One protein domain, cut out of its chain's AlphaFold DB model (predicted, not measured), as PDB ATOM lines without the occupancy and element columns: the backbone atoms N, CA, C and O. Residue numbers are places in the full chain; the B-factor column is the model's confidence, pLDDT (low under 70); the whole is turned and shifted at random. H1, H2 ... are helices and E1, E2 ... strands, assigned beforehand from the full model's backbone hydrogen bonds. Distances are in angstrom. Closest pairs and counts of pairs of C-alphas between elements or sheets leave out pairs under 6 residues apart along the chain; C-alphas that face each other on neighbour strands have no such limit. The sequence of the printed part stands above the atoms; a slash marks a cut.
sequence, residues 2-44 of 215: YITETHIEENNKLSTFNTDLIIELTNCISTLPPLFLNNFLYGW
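Overview. This is residues 2 to 44 of the 215 residues of an uncharacterized protein of Pseudoalteromonas arctica (UniProt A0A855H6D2). A two-strand hairpin, E1 and E2, leads into one long helix, H1, which runs away from it; beyond H1 the chain turns through the short helix H2, and residues 38 to 44 fold back toward the hairpin's end, making a loose, open shape. Residues 30 to 36 stick out at the far end. The printed part has 43 residues, with two named strands and then two named helices, in the order E1, E2, H1, H2; the sheet is antiparallel and the class is mixed, helices and strands. It is only just loose, close to compact, with a radius of gyration of the C-alphas of 11.4 A, and elongated, spanning 35 by 23 by 13 A.

Along the chain. Find C-alpha 6 at (122.961, 149.208, 166.762); there E1 begins, residues 6 to 9. E2 follows at residues 13 to 16. At C-alpha 19, (113.419, 148.694, 171.505), H1 starts and runs 16.4 A to residue 30. H2, residues 34 to 37, ends at C-alpha 37, (116.680, 128.095, 167.055).

Arrangement. Look first at the hairpin E1 and E2, antiparallel at 165 degrees, where N 7 and O 15 are 2.8 A apart and N 9 and O 13 are 3.0 A apart, within hydrogen-bond range. The closest C-alphas of E2 and H1 are those of Thr 16 and Ile 22, 7.1 A apart. H1 and H2 are close but not clearly touching, their closest C-alphas, of Ile 29 and Leu 37, being 7.1 A apart. E1 is apart from H1. Every O i to N i+4 pair in H1 is within hydrogen-bond range; H2 is too short for such a pair, and its one O i to N i+3 pair is within range.

Size, cuts and confidence. The C-alphas of Tyr 2 and Leu 35, 35.8 A apart, are the two farthest apart. The printed part has no cut, and the three links between elements are tight. Look at residues 2 to 11 for pLDDT under 70; the mean of the printed part is 73.3.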
ATOM      1  N   TYR A   2     117.755 159.008 173.759       34.75
ATOM      2  CA  TYR A   2     117.538 157.676 173.191       34.75
ATOM      3  C   TYR A   2     118.845 157.224 172.545       34.75
ATOM      4  O   TYR A   2     119.265 157.795 171.541       34.75
ATOM      5  N   ILE A   3     119.524 156.261 173.164       40.34
ATOM      6  CA  ILE A   3     120.720 155.641 172.595       40.34
ATOM      7  C   ILE A   3     120.218 154.616 171.577       40.34
ATOM      8  O   ILE A   3     120.040 153.444 171.882       40.34
ATOM      9  N   THR A   4     119.906 155.071 170.368       45.44
ATOM     10  CA  THR A   4     119.603 154.192 169.233       45.44
ATOM     11  C   THR A   4     120.914 153.769 168.582       45.44
ATOM     12  O   THR A   4     121.210 154.158 167.453       45.44
ATOM     13  N   GLU A   5     121.749 153.038 169.314       58.50
ATOM     14  CA  GLU A   5     122.964 152.456 168.751       58.50
ATOM     15  C   GLU A   5     122.730 150.972 168.472       58.50
ATOM     16  O   GLU A   5     122.371 150.190 169.356       58.50
ATOM     17  N   THR A   6     122.908 150.598 167.208       58.56
ATOM     18  CA  THR A   6     122.961 149.208 166.762       58.56
ATOM     19  C   THR A   6     124.394 148.948 166.331       58.56
ATOM     20  O   THR A   6     124.870 149.542 165.365       58.56
ATOM     21  N   HIS A   7     125.082 148.074 167.057       62.59
ATOM     22  CA  HIS A   7     126.455 147.676 166.777       62.59
ATOM     23  C   HIS A   7     126.440 146.283 166.149       62.59
ATOM     24  O   HIS A   7     126.025 145.302 166.775       62.59
ATOM     25  N   ILE A   8     126.875 146.213 164.890       63.53
ATOM     26  CA  ILE A   8     127.122 144.960 164.174       63.53
ATOM     27  C   ILE A   8     128.617 144.676 164.316       63.53
ATOM     28  O   ILE A   8     129.437 145.368 163.715       63.53
ATOM     29  N   GLU A   9     128.977 143.694 165.138       63.16
ATOM     30  CA  GLU A   9     130.364 143.236 165.253       63.16
ATOM     31  C   GLU A   9     130.678 142.249 164.114       63.16
ATOM     32  O   GLU A   9     129.820 141.457 163.718       63.16
ATOM     33  N   GLU A  10     131.921 142.241 163.617       57.56
ATOM     34  CA  GLU A  10     132.383 141.433 162.464       57.56
ATOM     35  C   GLU A  10     132.222 139.897 162.627       57.56
ATOM     36  O   GLU A  10     132.439 139.145 161.680       57.56
ATOM     37  N   ASN A  11     131.772 139.409 163.790       61.84
ATOM     38  CA  ASN A  11     131.668 137.990 164.153       61.84
ATOM     39  C   ASN A  11     130.221 137.444 164.190       61.84
ATOM     40  O   ASN A  11     129.891 136.659 165.079       61.84
ATOM     41  N   ASN A  12     129.341 137.842 163.262       71.00
ATOM     42  CA  ASN A  12     127.913 137.446 163.249       71.00
ATOM     43  C   ASN A  12     127.160 137.781 164.553       71.00
ATOM     44  O   ASN A  12     126.190 137.111 164.911       71.00
ATOM     45  N   LYS A  13     127.603 138.813 165.280       75.06
ATOM     46  CA  LYS A  13     127.000 139.247 166.539       75.06
ATOM     47  C   LYS A  13     126.340 140.604 166.342       75.06
ATOM     48  O   LYS A  13     126.984 141.580 165.965       75.06
ATOM     49  N   LEU A  14     125.040 140.645 166.615       80.25
ATOM     50  CA  LEU A  14     124.239 141.858 166.612       80.25
ATOM     51  C   LEU A  14     123.975 142.267 168.060       80.25
ATOM     52  O   LEU A  14     123.477 141.470 168.851       80.25
ATOM     53  N   SER A  15     124.295 143.510 168.398       77.81
ATOM     54  CA  SER A  15     123.891 144.124 169.661       77.81
ATOM     55  C   SER A  15     123.144 145.413 169.364       77.81
ATOM     56  O   SER A  15     123.556 146.205 168.517       77.81
ATOM     57  N   THR A  16     122.004 145.603 170.009       79.75
ATOM     58  CA  THR A  16     121.181 146.790 169.804       79.75
ATOM     59  C   THR A  16     120.576 147.233 171.122       79.75
ATOM     60  O   THR A  16     120.269 146.410 171.983       79.75
ATOM     61  N   PHE A  17     120.410 148.542 171.263       78.56
ATOM     62  CA  PHE A  17     119.645 149.164 172.341       78.56
ATOM     63  C   PHE A  17     118.297 149.709 171.836       78.56
ATOM     64  O   PHE A  17     117.562 150.347 172.586       78.56
ATOM     65  N   ASN A  18     117.965 149.476 170.557       81.25
ATOM     66  CA  ASN A  18     116.717 149.921 169.947       81.25
ATOM     67  C   ASN A  18     115.574 148.957 170.302       81.25
ATOM     68  O   ASN A  18     115.583 147.796 169.894       81.25
ATOM     69  N   THR A  19     114.575 149.461 171.026       77.50
ATOM     70  CA  THR A  19     113.419 148.694 171.505       77.50
ATOM     71  C   THR A  19     112.602 148.074 170.377       77.50
ATOM     72  O   THR A  19     112.254 146.899 170.467       77.50
ATOM     73  N   ASP A  20     112.345 148.814 169.299       81.25
ATOM     74  CA  ASP A  20     111.522 148.338 168.181       81.25
ATOM     75  C   ASP A  20     112.213 147.173 167.465       81.25
ATOM     76  O   ASP A  20     111.600 146.144 167.177       81.25
ATOM     77  N   LEU A  21     113.528 147.299 167.269       82.38
ATOM     78  CA  LEU A  21     114.348 146.270 166.634       82.38
ATOM     79  C   LEU A  21     114.496 145.023 167.522       82.38
ATOM     80  O   LEU A  21     114.491 143.905 167.013       82.38
ATOM     81  N   ILE A  22     114.585 145.190 168.847       83.06
ATOM     82  CA  ILE A  22     114.584 144.067 169.800       83.06
ATOM     83  C   ILE A  22     113.263 143.295 169.720       83.06
ATOM     84  O   ILE A  22     113.285 142.063 169.666       83.06
ATOM     85  N   ILE A  23     112.123 143.992 169.691       80.50
ATOM     86  CA  ILE A  23     110.799 143.362 169.593       80.50
ATOM     87  C   ILE A  23     110.674 142.598 168.271       80.50
ATOM     88  O   ILE A  23     110.286 141.428 168.268       80.50
ATOM     89  N   GLU A  24     111.050 143.222 167.154       83.00
ATOM     90  CA  GLU A  24     110.989 142.598 165.831       83.00
ATOM     91  C   GLU A  24     111.873 141.344 165.751       83.00
ATOM     92  O   GLU A  24     111.410 140.288 165.309       83.00
ATOM     93  N   LEU A  25     113.107 141.411 166.264       83.25
ATOM     94  CA  LEU A  25     114.012 140.262 166.322       83.25
ATOM     95  C   LEU A  25     113.480 139.152 167.221       83.25
ATOM     96  O   LEU A  25     113.529 137.987 166.835       83.25
ATOM     97  N   THR A  26     112.959 139.493 168.399       81.94
ATOM     98  CA  THR A  26     112.422 138.503 169.342       81.94
ATOM     99  C   THR A  26     111.232 137.769 168.728       81.94
ATOM    100  O   THR A  26     111.166 136.540 168.790       81.94
ATOM    101  N   ASN A  27     110.347 138.493 168.037       80.69
ATOM    102  CA  ASN A  27     109.238 137.906 167.290       80.69
ATOM    103  C   ASN A  27     109.740 137.002 166.154       80.69
ATOM    104  O   ASN A  27     109.297 135.857 166.039       80.69
ATOM    105  N   CYS A  28     110.715 137.457 165.361       81.94
ATOM    106  CA  CYS A  28     111.325 136.639 164.309       81.94
ATOM    107  C   CYS A  28     111.931 135.349 164.877       81.94
ATOM    108  O   CYS A  28     111.651 134.267 164.371       81.94
ATOM    109  N   ILE A  29     112.696 135.442 165.966       82.75
ATOM    110  CA  ILE A  29     113.325 134.290 166.620       82.75
ATOM    111  C   ILE A  29     112.264 133.318 167.144       82.75
ATOM    112  O   ILE A  29     112.379 132.116 166.921       82.75
ATOM    113  N   SER A  30     111.196 133.820 167.770       78.12
ATOM    114  CA  SER A  30     110.115 132.984 168.312       78.12
ATOM    115  C   SER A  30     109.334 132.198 167.247       78.12
ATOM    116  O   SER A  30     108.744 131.166 167.556       78.12
ATOM    117  N   THR A  31     109.351 132.657 165.990       83.38
ATOM    118  CA  THR A  31     108.672 131.993 164.863       83.38
ATOM    119  C   THR A  31     109.568 131.006 164.108       83.38
ATOM    120  O   THR A  31     109.081 130.280 163.235       83.38
ATOM    121  N   LEU A  32     110.866 130.931 164.434       83.88
ATOM    122  CA  LEU A  32     111.796 130.007 163.783       83.88
ATOM    123  C   LEU A  32     111.537 128.547 164.194       83.88
ATOM    124  O   LEU A  32     111.251 128.260 165.358       83.88
ATOM    125  N   PRO A  33     111.713 127.577 163.275       85.31
ATOM    126  CA  PRO A  33     111.635 126.165 163.623       85.31
ATOM    127  C   PRO A  33     112.698 125.778 164.674       85.31
ATOM    128  O   PRO A  33     113.833 126.257 164.586       85.31
ATOM    129  N   PRO A  34     112.408 124.834 165.596       78.44
ATOM    130  CA  PRO A  34     113.313 124.469 166.697       78.44
ATOM    131  C   PRO A  34     114.719 124.040 166.246       78.44
ATOM    132  O   PRO A  34     115.705 124.287 166.932       78.44
ATOM    133  N   LEU A  35     114.815 123.429 165.059       78.50
ATOM    134  CA  LEU A  35     116.071 122.998 164.431       78.50
ATOM    135  C   LEU A  35     117.017 124.163 164.102       78.50
ATOM    136  O   LEU A  35     118.228 123.970 164.080       78.50
ATOM    137  N   PHE A  36     116.474 125.355 163.847       75.00
ATOM    138  CA  PHE A  36     117.253 126.562 163.574       75.00
ATOM    139  C   PHE A  36     117.486 127.394 164.830       75.00
ATOM    140  O   PHE A  36     118.520 128.048 164.920       75.00
ATOM    141  N   LEU A  37     116.577 127.335 165.808       76.44
ATOM    142  CA  LEU A  37     116.680 128.095 167.055       76.44
ATOM    143  C   LEU A  37     117.987 127.796 167.809       76.44
ATOM    144  O   LEU A  37     118.654 128.715 168.269       76.44
ATOM    145  N   ASN A  38     118.409 126.527 167.841       74.94
ATOM    146  CA  ASN A  38     119.659 126.110 168.491       74.94
ATOM    147  C   ASN A  38     120.928 126.715 167.862       74.94
ATOM    148  O   ASN A  38     121.986 126.682 168.488       74.94
ATOM    149  N   ASN A  39     120.841 127.260 166.643       79.62
ATOM    150  CA  ASN A  39     121.970 127.907 165.973       79.62
ATOM    151  C   ASN A  39     122.083 129.400 166.317       79.62
ATOM    152  O   ASN A  39     123.087 130.023 165.973       79.62
ATOM    153  N   PHE A  40     121.079 129.974 166.988       76.56
ATOM    154  CA  PHE A  40     121.068 131.371 167.406       76.56
ATOM    155  C   PHE A  40     121.210 131.460 168.925       76.56
ATOM    156  O   PHE A  40     120.315 131.084 169.676       76.56
ATOM    157  N   LEU A  41     122.336 132.004 169.386       71.44
ATOM    158  CA  LEU A  41     122.485 132.429 170.775       71.44
ATOM    159  C   LEU A  41     121.921 133.844 170.893       71.44
ATOM    160  O   LEU A  41     122.500 134.791 170.361       71.44
ATOM    161  N   TYR A  42     120.788 133.980 171.572       76.69
ATOM    162  CA  TYR A  42     120.137 135.260 171.826       76.69
ATOM    163  C   TYR A  42     119.836 135.406 173.316       76.69
ATOM    164  O   TYR A  42     119.638 134.422 174.030       76.69
ATOM    165  N   GLY A  43     119.838 136.643 173.796       73.50
ATOM    166  CA  GLY A  43     119.619 136.944 175.201       73.50
ATOM    167  C   GLY A  43     120.051 138.358 175.547       73.50
ATOM    168  O   GLY A  43     120.701 139.051 174.760       73.50
ATOM    169  N   TRP A  44     119.679 138.777 176.746       73.00
ATOM    170  CA  TRP A  44     120.057 140.069 177.285       73.00
ATOM    171  C   TRP A  44     121.498 140.006 177.795       73.00
ATOM    172  O   TRP A  44     121.803 139.254 178.717       73.00
TER     173      TRP A  44